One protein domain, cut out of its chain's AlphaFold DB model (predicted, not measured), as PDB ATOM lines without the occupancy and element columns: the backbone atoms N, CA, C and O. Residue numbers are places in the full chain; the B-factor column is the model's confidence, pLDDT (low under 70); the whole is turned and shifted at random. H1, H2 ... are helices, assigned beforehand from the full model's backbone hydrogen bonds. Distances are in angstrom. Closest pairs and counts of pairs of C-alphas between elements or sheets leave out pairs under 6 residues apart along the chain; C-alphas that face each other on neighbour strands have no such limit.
ATOM      1  N   ASN A  80     159.496  82.535  12.348       90.50
ATOM      2  CA  ASN A  80     158.816  81.494  13.119       90.50
ATOM      3  C   ASN A  80     159.046  80.080  12.571       90.50
ATOM      4  O   ASN A  80     158.720  79.116  13.259       90.50
ATOM      5  N   GLY A  81     159.550  79.938  11.345       90.81
ATOM      6  CA  GLY A  81     159.944  78.658  10.753       90.81
ATOM      7  C   GLY A  81     161.322  78.179  11.218       90.81
ATOM      8  O   GLY A  81     161.693  77.045  10.931       90.81
ATOM      9  N   LEU A  82     162.076  79.018  11.933       93.31
ATOM     10  CA  LEU A  82     163.425  78.732  12.424       93.31
ATOM     11  C   LEU A  82     163.412  78.329  13.903       93.31
ATOM     12  O   LEU A  82     162.487  78.669  14.642       93.31
ATOM     13  N   ILE A  83     164.457  77.632  14.352       92.69
ATOM     14  CA  ILE A  83     164.635  77.314  15.774       92.69
ATOM     15  C   ILE A  83     165.091  78.571  16.509       92.69
ATOM     16  O   ILE A  83     166.140  79.140  16.205       92.69
ATOM     17  N   ASP A  84     164.325  78.980  17.513       93.69
ATOM     18  CA  ASP A  84     164.732  80.041  18.426       93.69
ATOM     19  C   ASP A  84     165.703  79.514  19.476       93.69
ATOM     20  O   ASP A  84     165.309  78.742  20.343       93.69
ATOM     21  N   ILE A  85     166.960  79.936  19.442       92.81
ATOM     22  CA  ILE A  85     167.986  79.435  20.368       92.81
ATOM     23  C   ILE A  85     167.603  79.703  21.833       92.81
ATOM     24  O   ILE A  85     167.852  78.873  22.704       92.81
ATOM     25  N   ASN A  86     166.977  80.849  22.106       91.69
ATOM     26  CA  ASN A  86     166.688  81.303  23.465       91.69
ATOM     27  C   ASN A  86     165.352  80.774  23.996       91.69
ATOM     28  O   ASN A  86     165.139  80.748  25.206       91.69
ATOM     29  N   SER A  87     164.443  80.391  23.097       91.31
ATOM     30  CA  SER A  87     163.056  80.064  23.448       91.31
ATOM     31  C   SER A  87     162.644  78.643  23.074       91.31
ATOM     32  O   SER A  87     161.612  78.171  23.552       91.31
ATOM     33  N   ALA A  88     163.396  77.952  22.214       91.12
ATOM     34  CA  ALA A  88     163.082  76.592  21.801       91.12
ATOM     35  C   ALA A  88     163.021  75.650  23.002       91.12
ATOM     36  O   ALA A  88     163.764  75.771  23.978       91.12
ATOM     37  N   SER A  89     162.143  74.650  22.909       89.94
ATOM     38  CA  SER A  89     162.123  73.592  23.916       89.94
ATOM     39  C   SER A  89     163.487  72.904  24.004       89.94
ATOM     40  O   SER A  89     164.135  72.660  22.981       89.94
ATOM     41  N   ARG A  90     163.885  72.520  25.221       89.00
ATOM     42  CA  ARG A  90     165.150  71.816  25.464       89.00
ATOM     43  C   ARG A  90     165.317  70.593  24.559       89.00
ATOM     44  O   ARG A  90     166.398  70.396  24.022       89.00
ATOM     45  N   GLY A  91     164.253  69.813  24.348       89.50
ATOM     46  CA  GLY A  91     164.281  68.633  23.476       89.50
ATOM     47  C   GLY A  91     164.579  68.965  22.012       89.50
ATOM     48  O   GLY A  91     165.437  68.328  21.415       89.50
ATOM     49  N   LEU A  92     163.940  70.002  21.457       89.06
ATOM     50  CA  LEU A  92     164.191  70.449  20.081       89.06
ATOM     51  C   LEU A  92     165.631  70.946  19.898       89.06
ATOM     52  O   LEU A  92     166.297  70.574  18.936       89.06
ATOM     53  N   LEU A  93     166.118  71.766  20.834       89.38
ATOM     54  CA  LEU A  93     167.481  72.290  20.769       89.38
ATOM     55  C   LEU A  93     168.525  71.179  20.964       89.38
ATOM     56  O   LEU A  93     169.555  71.194  20.299       89.38
ATOM     57  N   THR A  94     168.236  70.187  21.813       89.94
ATOM     58  CA  THR A  94     169.068  68.983  21.991       89.94
ATOM     59  C   THR A  94     169.177  68.200  20.685       89.94
ATOM     60  O   THR A  94     170.289  67.990  20.213       89.94
ATOM     61  N   ALA A  95     168.045  67.853  20.060       89.12
ATOM     62  CA  ALA A  95     168.021  67.097  18.806       89.12
ATOM     63  C   ALA A  95     168.788  67.818  17.682       89.12
ATOM     64  O   ALA A  95     169.606  67.216  16.987       89.12
ATOM     65  N   PHE A  96     168.600  69.137  17.565       89.62
ATOM     66  CA  PHE A  96     169.357  69.959  16.623       89.62
ATOM     67  C   PHE A  96     170.871  69.918  16.896       89.62
ATOM     68  O   PHE A  96     171.662  69.690  15.981       89.62
ATOM     69  N   LEU A  97     171.291  70.125  18.152       87.69
ATOM     70  CA  LEU A  97     172.704  70.129  18.550       87.69
ATOM     71  C   LEU A  97     173.384  68.770  18.327       87.69
ATOM     72  O   LEU A  97     174.549  68.729  17.922       87.69
ATOM     73  N   GLU A  98     172.672  67.671  18.574       86.69
ATOM     74  CA  GLU A  98     173.134  66.313  18.280       86.69
ATOM     75  C   GLU A  98     173.344  66.113  16.778       86.69
ATOM     76  O   GLU A  98     174.412  65.656  16.364       86.69
ATOM     77  N   GLN A  99     172.378  66.530  15.955       85.88
ATOM     78  CA  GLN A  99     172.446  66.391  14.501       85.88
ATOM     79  C   GLN A  99     173.628  67.158  13.890       85.88
ATOM     80  O   GLN A  99     174.288  66.652  12.981       85.88
ATOM     81  N   ILE A 100     173.943  68.356  14.396       82.44
ATOM     82  CA  ILE A 100     175.095  69.140  13.919       82.44
ATOM     83  C   ILE A 100     176.434  68.707  14.547       82.44
ATOM     84  O   ILE A 100     177.458  69.347  14.309       82.44
ATOM     85  N   GLY A 101     176.454  67.640  15.354       76.50
ATOM     86  CA  GLY A 101     177.677  67.067  15.922       76.50
ATOM     87  C   GLY A 101     178.257  67.830  17.119       76.50
ATOM     88  O   GLY A 101     179.449  67.720  17.393       76.50
ATOM     89  N   SER A 102     177.440  68.587  17.859       70.06
ATOM     90  CA  SER A 102     177.875  69.372  19.034       70.06
ATOM     91  C   SER A 102     177.852  68.595  20.363       70.06
ATOM     92  O   SER A 102     177.910  69.197  21.437       70.06
ATOM     93  N   GLY A 103     177.799  67.259  20.312       62.53
ATOM     94  CA  GLY A 103     177.528  66.383  21.464       62.53
ATOM     95  C   GLY A 103     178.439  66.567  22.687       62.53
ATOM     96  O   GLY A 103     178.004  66.338  23.809       62.53
ATOM     97  N   ASN A 104     179.669  67.062  22.516       67.75
ATOM     98  CA  ASN A 104     180.627  67.212  23.623       67.75
ATOM     99  C   ASN A 104     180.383  68.451  24.507       67.75
ATOM    100  O   ASN A 104     180.969  68.553  25.584       67.75
ATOM    101  N   HIS A 105     179.548  69.399  24.068       76.00
ATOM    102  CA  HIS A 105     179.272  70.651  24.794       76.00
ATOM    103  C   HIS A 105     177.779  70.944  24.954       76.00
ATOM    104  O   HIS A 105     177.411  72.038  25.376       76.00
ATOM    105  N   LEU A 106     176.927  69.970  24.633       82.88
ATOM    106  CA  LEU A 106     175.479  70.128  24.590       82.88
ATOM    107  C   LEU A 106     174.921  70.667  25.912       82.88
ATOM    108  O   LEU A 106     174.257  71.697  25.917       82.88
ATOM    109  N   GLU A 107     175.278  70.049  27.038       85.81
ATOM    110  CA  GLU A 107     174.806  70.478  28.360       85.81
ATOM    111  C   GLU A 107     175.245  71.900  28.716       85.81
ATOM    112  O   GLU A 107     174.425  72.722  29.117       85.81
ATOM    113  N   SER A 108     176.511  72.242  28.458       85.94
ATOM    114  CA  SER A 108     177.025  73.594  28.703       85.94
ATOM    115  C   SER A 108     176.311  74.653  27.855       85.94
ATOM    116  O   SER A 108     176.054  75.756  28.340       85.94
ATOM    117  N   ILE A 109     175.970  74.329  26.603       85.62
ATOM    118  CA  ILE A 109     175.221  75.223  25.714       85.62
ATOM    119  C   ILE A 109     173.785  75.395  26.220       85.62
ATOM    120  O   ILE A 109     173.296  76.524  26.292       85.62
ATOM    121  N   LEU A 110     173.114  74.304  26.600       85.88
ATOM    122  CA  LEU A 110     171.737  74.342  27.099       85.88
ATOM    123  C   LEU A 110     171.617  75.109  28.422       85.88
ATOM    124  O   LEU A 110     170.681  75.890  28.591       85.88
ATOM    125  N   GLU A 111     172.562  74.924  29.346       86.25
ATOM    126  CA  GLU A 111     172.627  75.688  30.597       86.25
ATOM    127  C   GLU A 111     172.843  77.182  30.338       86.25
ATOM    128  O   GLU A 111     172.176  78.023  30.944       86.25
ATOM    129  N   GLN A 112     173.725  77.526  29.394       83.56
ATOM    130  CA  GLN A 112     173.948  78.917  29.020       83.56
ATOM    131  C   GLN A 112     172.689  79.553  28.421       83.56
ATOM    132  O   GLN A 112     172.364  80.669  28.814       83.56
ATOM    133  N   CYS A 113     171.962  78.863  27.533       82.25
ATOM    134  CA  CYS A 113     170.710  79.380  26.958       82.25
ATOM    135  C   CYS A 113     169.709  79.778  28.055       82.25
ATOM    136  O   CYS A 113     169.064  80.819  27.958       82.25
ATOM    137  N   ALA A 114     169.613  78.968  29.116       79.00
ATOM    138  CA  ALA A 114     168.717  79.224  30.241       79.00
ATOM    139  C   ALA A 114     169.202  80.367  31.153       79.00
ATOM    140  O   ALA A 114     168.386  81.114  31.688       79.00
ATOM    141  N   ALA A 115     170.517  80.502  31.348       85.31
ATOM    142  CA  ALA A 115     171.093  81.489  32.261       85.31
ATOM    143  C   ALA A 115     171.291  82.871  31.619       85.31
ATOM    144  O   ALA A 115     171.096  83.901  32.266       85.31
ATOM    145  N   LYS A 116     171.722  82.902  30.355       89.62
ATOM    146  CA  LYS A 116     172.061  84.115  29.613       89.62
ATOM    147  C   LYS A 116     171.693  83.941  28.133       89.62
ATOM    148  O   LYS A 116     172.481  83.355  27.386       89.62
ATOM    149  N   PRO A 117     170.544  84.490  27.701       89.25
ATOM    150  CA  PRO A 117     170.129  84.468  26.305       89.25
ATOM    151  C   PRO A 117     171.198  85.049  25.376       89.25
ATOM    152  O   PRO A 117     171.858  86.039  25.710       89.25
ATOM    153  N   PHE A 118     171.343  84.447  24.201       91.06
ATOM    154  CA  PHE A 118     172.235  84.915  23.147       91.06
ATOM    155  C   PHE A 118     171.656  86.147  22.458       91.06
ATOM    156  O   PHE A 118     170.455  86.216  22.184       91.06
ATOM    157  N   SER A 119     172.524  87.103  22.143       92.06
ATOM    158  CA  SER A 119     172.166  88.331  21.429       92.06
ATOM    159  C   SER A 119     172.120  88.154  19.910       92.06
ATOM    160  O   SER A 119     171.455  88.926  19.220       92.06
ATOM    161  N   SER A 120     172.801  87.132  19.383       91.88
ATOM    162  CA  SER A 120     172.808  86.803  17.959       91.88
ATOM    163  C   SER A 120     173.098  85.323  17.701       91.88
ATOM    164  O   SER A 120     173.612  84.603  18.565       91.88
ATOM    165  N   VAL A 121     172.794  84.864  16.483       90.12
ATOM    166  CA  VAL A 121     173.148  83.509  16.032       90.12
ATOM    167  C   VAL A 121     174.668  83.370  15.900       90.12
ATOM    168  O   VAL A 121     175.216  82.302  16.160       90.12
ATOM    169  N   GLU A 122     175.378  84.452  15.579       88.69
ATOM    170  CA  GLU A 122     176.840  84.476  15.525       88.69
ATOM    171  C   GLU A 122     177.454  84.210  16.906       88.69
ATOM    172  O   GLU A 122     178.363  83.386  17.011       88.69
ATOM    173  N   GLU A 123     176.934  84.836  17.968       89.44
ATOM    174  CA  GLU A 123     177.380  84.593  19.349       89.44
ATOM    175  C   GLU A 123     177.188  83.121  19.741       89.44
ATOM    176  O   GLU A 123     178.082  82.499  20.319       89.44
ATOM    177  N   PHE A 124     176.048  82.539  19.370       89.56
ATOM    178  CA  PHE A 124     175.784  81.116  19.567       89.56
ATOM    179  C   PHE A 124     176.750  80.237  18.763       89.56
ATOM    180  O   PHE A 124     177.335  79.300  19.303       89.56
ATOM    181  N   SER A 125     176.992  80.566  17.492       86.50
ATOM    182  CA  SER A 125     177.873  79.792  16.609       86.50
ATOM    183  C   SER A 125     179.316  79.722  17.115       86.50
ATOM    184  O   SER A 125     179.971  78.697  16.948       86.50
ATOM    185  N   GLN A 126     179.794  80.765  17.802       85.38
ATOM    186  CA  GLN A 126     181.121  80.784  18.424       85.38
ATOM    187  C   GLN A 126     181.257  79.762  19.561       85.38
ATOM    188  O   GLN A 126     182.373  79.367  19.899       85.38
ATOM    189  N   ARG A 127     180.139  79.330  20.156       83.56
ATOM    190  CA  ARG A 127     180.107  78.280  21.184       83.56
ATOM    191  C   ARG A 127     180.058  76.875  20.599       83.56
ATOM    192  O   ARG A 127     180.389  75.923  21.301       83.56
ATOM    193  N   LEU A 128     179.685  76.738  19.329       82.44
ATOM    194  CA  LEU A 128     179.705  75.461  18.629       82.44
ATOM    195  C   LEU A 128     181.148  75.155  18.199       82.44
ATOM    196  O   LEU A 128     181.718  75.802  17.321       82.44
ATOM    197  N   SER A 129     181.774  74.170  18.839       66.50
ATOM    198  CA  SER A 129     183.161  73.772  18.571       66.50
ATOM    199  C   SER A 129     183.342  73.263  17.140       66.50
ATOM    200  O   SER A 129     182.970  72.127  16.895       66.50
ATOM    201  N   ARG A 130     183.929  74.054  16.220       61.50
ATOM    202  CA  ARG A 130     184.399  73.702  14.843       61.50
ATOM    203  C   ARG A 130     183.514  72.766  13.991       61.50
ATOM    204  O   ARG A 130     183.954  72.314  12.934       61.50
ATOM    205  N   ALA A 131     182.285  72.487  14.408       56.12
ATOM    206  CA  ALA A 131     181.301  71.789  13.618       56.12
ATOM    207  C   ALA A 131     181.052  72.618  12.362       56.12
ATOM    208  O   ALA A 131     181.314  73.820  12.334       56.12
ATOM    209  N   ASN A 132     180.597  71.965  11.304       58.25
ATOM    210  CA  ASN A 132     180.336  72.584  10.018       58.25
ATOM    211  C   ASN A 132     179.154  73.570  10.163       58.25
ATOM    212  O   ASN A 132     178.021  73.252   9.825       58.25
ATOM    213  N   THR A 133     179.409  74.757  10.726       65.50
ATOM    214  CA  THR A 133     178.436  75.812  11.067       65.50
ATOM    215  C   THR A 133     177.973  76.601   9.841       65.50
ATOM    216  O   THR A 133     177.344  77.658   9.953       65.50
ATOM    217  N   VAL A 134     178.283  76.097   8.647       65.19
ATOM    218  CA  VAL A 134     177.890  76.714   7.391       65.19
ATOM    219  C   VAL A 134     176.365  76.737   7.335       65.19
ATOM    220  O   VAL A 134     175.711  75.700   7.371       65.19
ATOM    221  N   ASN A 135     175.811  77.944   7.220       76.50
ATOM    222  CA  ASN A 135     174.383  78.225   7.078       76.50
ATOM    223  C   ASN A 135     173.496  78.053   8.328       76.50
ATOM    224  O   ASN A 135     172.281  77.950   8.172       76.50
ATOM    225  N   LEU A 136     174.030  78.132   9.555       86.00
ATOM    226  CA  LEU A 136     173.185  78.157  10.767       86.00
ATOM    227  C   LEU A 136     172.128  79.273  10.749       86.00
ATOM    228  O   LEU A 136     171.003  79.059  11.189       86.00
ATOM    229  N   ASN A 137     172.443  80.422  10.147       85.19
ATOM    230  CA  ASN A 137     171.508  81.541   9.974       85.19
ATOM    231  C   ASN A 137     170.284  81.200   9.100       85.19
ATOM    232  O   ASN A 137     169.327  81.965   9.068       85.19
ATOM    233  N   ARG A 138     170.295  80.063   8.388       87.38
ATOM    234  CA  ARG A 138     169.138  79.560   7.630       87.38
ATOM    235  C   ARG A 138     168.233  78.651   8.460       87.38
ATOM    236  O   ARG A 138     167.159  78.309   7.980       87.38
ATOM    237  N   LEU A 139     168.672  78.248   9.653       90.12
ATOM    238  CA  LEU A 139     168.019  77.258  10.518       90.12
ATOM    239  C   LEU A 139     167.679  77.826  11.906       90.12
ATOM    240  O   LEU A 139     166.758  77.342  12.561       90.12
ATOM    241  N   LEU A 140     168.404  78.855  12.349       92.12
ATOM    242  CA  LEU A 140     168.331  79.409  13.697       92.12
ATOM    243  C   LEU A 140     167.919  80.883  13.702       92.12
ATOM    244  O   LEU A 140     168.182  81.634  12.766       92.12
ATOM    245  N   THR A 141     167.333  81.307  14.816       93.44
ATOM    246  CA  THR A 141     167.049  82.704  15.153       93.44
ATOM    247  C   THR A 141     167.210  82.925  16.658       93.44
ATOM    248  O   THR A 141     167.229  81.978  17.439       93.44
ATOM    249  N   VAL A 142     167.309  84.183  17.079       92.44
ATOM    250  CA  VAL A 142     167.228  84.602  18.495       92.44
ATOM    251  C   VAL A 142     166.003  85.489  18.766       92.44
ATOM    252  O   VAL A 142     165.852  86.014  19.864       92.44
ATOM    253  N   ASN A 143     165.149  85.687  17.751       86.25
ATOM    254  CA  ASN A 143     164.181  86.789  17.691       86.25
ATOM    255  C   ASN A 143     162.709  86.359  17.556       86.25
ATOM    256  O   ASN A 143     161.847  87.220  17.399       86.25
ATOM    257  N   SER A 144     162.384  85.064  17.550       81.81
ATOM    258  CA  SER A 144     160.988  84.628  17.376       81.81
ATOM    259  C   SER A 144     160.203  84.606  18.694       81.81
ATOM    260  O   SER A 144     158.980  84.741  18.683       81.81
ATOM    261  N   GLY A 145     160.884  84.384  19.826       82.00
ATOM    262  CA  GLY A 145     160.259  84.154  21.132       82.00
ATOM    263  C   GLY A 145     159.454  82.847  21.218       82.00
ATOM    264  O   GLY A 145     158.755  82.600  22.205       82.00
ATOM    265  N   ARG A 146     159.488  82.003  20.178       80.94
ATOM    266  CA  ARG A 146     158.649  80.808  20.076       80.94
ATOM    267  C   ARG A 146     159.369  79.559  20.548       80.94
ATOM    268  O   ARG A 146     160.537  79.334  20.274       80.94
ATOM    269  N   HIS A 147     158.596  78.689  21.192       82.50
ATOM    270  CA  HIS A 147     159.077  77.388  21.659       82.50
ATOM    271  C   HIS A 147     158.957  76.286  20.598       82.50
ATOM    272  O   HIS A 147     159.540  75.211  20.750       82.50
ATOM    273  N   ARG A 148     158.164  76.535  19.546       83.88
ATOM    274  CA  ARG A 148     157.849  75.603  18.457       83.88
ATOM    275  C   ARG A 148     158.052  76.283  17.109       83.88
ATOM    276  O   ARG A 148     157.695  77.452  16.961       83.88
ATOM    277  N   ILE A 149     158.533  75.511  16.139       87.81
ATOM    278  CA  ILE A 149     158.674  75.932  14.744       87.81
ATOM    279  C   ILE A 149     157.325  75.912  14.014       87.81
ATOM    280  O   ILE A 149     156.477  75.048  14.250       87.81
ATOM    281  N   ASN A 150     157.128  76.863  13.106       88.50
ATOM    282  CA  ASN A 150     156.048  76.850  12.131       88.50
ATOM    283  C   ASN A 150     156.406  75.877  11.001       88.50
ATOM    284  O   ASN A 150     157.175  76.204  10.103       88.50
ATOM    285  N   ASN A 151     155.833  74.677  11.027       86.12
ATOM    286  CA  ASN A 151     156.140  73.622  10.060       86.12
ATOM    287  C   ASN A 151     155.724  73.939   8.610       86.12
ATOM    288  O   ASN A 151     156.191  73.272   7.693       86.12
ATOM    289  N   GLN A 152     154.866  74.939   8.381       87.75
ATOM    290  CA  GLN A 152     154.452  75.348   7.034       87.75
ATOM    291  C   GLN A 152     155.528  76.160   6.303       87.75
ATOM    292  O   GLN A 152     155.529  76.221   5.074       87.75
ATOM    293  N   THR A 153     156.410  76.808   7.062       88.69
ATOM    294  CA  THR A 153     157.435  77.735   6.568       88.69
ATOM    295  C   THR A 153     158.840  77.346   7.018       88.69
ATOM    296  O   THR A 153     159.809  77.994   6.630       88.69
ATOM    297  N   ALA A 154     158.968  76.283   7.814       87.88
ATOM    298  CA  ALA A 154     160.253  75.749   8.221       87.88
ATOM    299  C   ALA A 154     161.044  75.231   7.003       87.88
ATOM    300  O   ALA A 154     160.472  74.554   6.140       87.88
ATOM    301  N   PRO A 155     162.358  75.509   6.938       85.75
ATOM    302  CA  PRO A 155     163.268  74.845   6.015       85.75
ATOM    303  C   PRO A 155     163.123  73.321   6.085       85.75
ATOM    304  O   PRO A 155     162.957  72.753   7.166       85.75
ATOM    305  N   ILE A 156     163.223  72.649   4.938       82.38
ATOM    306  CA  ILE A 156     163.085  71.185   4.845       82.38
ATOM    307  C   ILE A 156     164.120  70.487   5.732       82.38
ATOM    308  O   ILE A 156     163.821  69.466   6.344       82.38
ATOM    309  N   GLU A 157     165.310  71.069   5.839       81.81
ATOM    310  CA  GLU A 157     166.409  70.594   6.670       81.81
ATOM    311  C   GLU A 157     166.022  70.514   8.157       81.81
ATOM    312  O   GLU A 157     166.449  69.590   8.842       81.81
ATOM    313  N   LEU A 158     165.170  71.428   8.648       84.25
ATOM    314  CA  LEU A 158     164.655  71.399  10.025       84.25
ATOM    315  C   LEU A 158     163.533  70.379  10.231       84.25
ATOM    316  O   LEU A 158     163.309  69.928  11.348       84.25
ATOM    317  N   LEU A 159     162.801  70.031   9.173       80.56
ATOM    318  CA  LEU A 159     161.706  69.059   9.250       80.56
ATOM    319  C   LEU A 159     162.202  67.606   9.298       80.56
ATOM    320  O   LEU A 159     161.398  66.694   9.468       80.56
TER     321      LEU A 159
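What this domain is: This is residues 80 to 159 of the 161 residues of an uncharacterized protein of Rhodobacteraceae bacterium (UniProt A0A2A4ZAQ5). Little regular structure: a short helical hairpin, H1 and H2, forms one side of a body made mostly of loops, with short helices H3 and H4 set apart from it. Residues 83 to 84 pair in parallel with residues 140 to 141, tying the long unnamed stretch 126 to 155 to the first residues. The printed part has 80 residues, 29 of them in four named helices, H1 to H4 in order, with no named strand; the class is all helix. It is compact and rounded, with a radius of gyration of the C-alphas of 11.4 A and spans of 32 by 25 by 21 A.

Where its parts are: H1, residues 90 to 99, is 14.2 A long and begins at C-alpha 90 (165.150, 71.816, 25.464). H2, residues 106 to 115, is 14.4 A long. H3 is residues 121 to 125, 6.0 A. H4, residues 156 to 159, 5.1 A, ends at C-alpha 159 (161.706, 69.059, 9.250).

How they stand to each other: H1 and H2, a hairpin, touch; their closest C-alphas, of Leu 97 and Leu 106, are 6.6 A apart. They run opposite ways at a tilt of 37 degrees, only just steep. H3 is apart from H1, H2 and H4. H4 is apart from H2, and only just from H1, at 8.2 A. In H1, H2 and H3 every O i to N i+4 pair is within hydrogen-bond range; H4 is too short for one.

The domain as a whole: The C-alphas of Asn 104 and Gln 152, the farthest apart, are 32.0 A apart. The printed part has no cut. The H3 to H4 link is long. Residues 103 to 104 and 129 to 134 have pLDDT under 70.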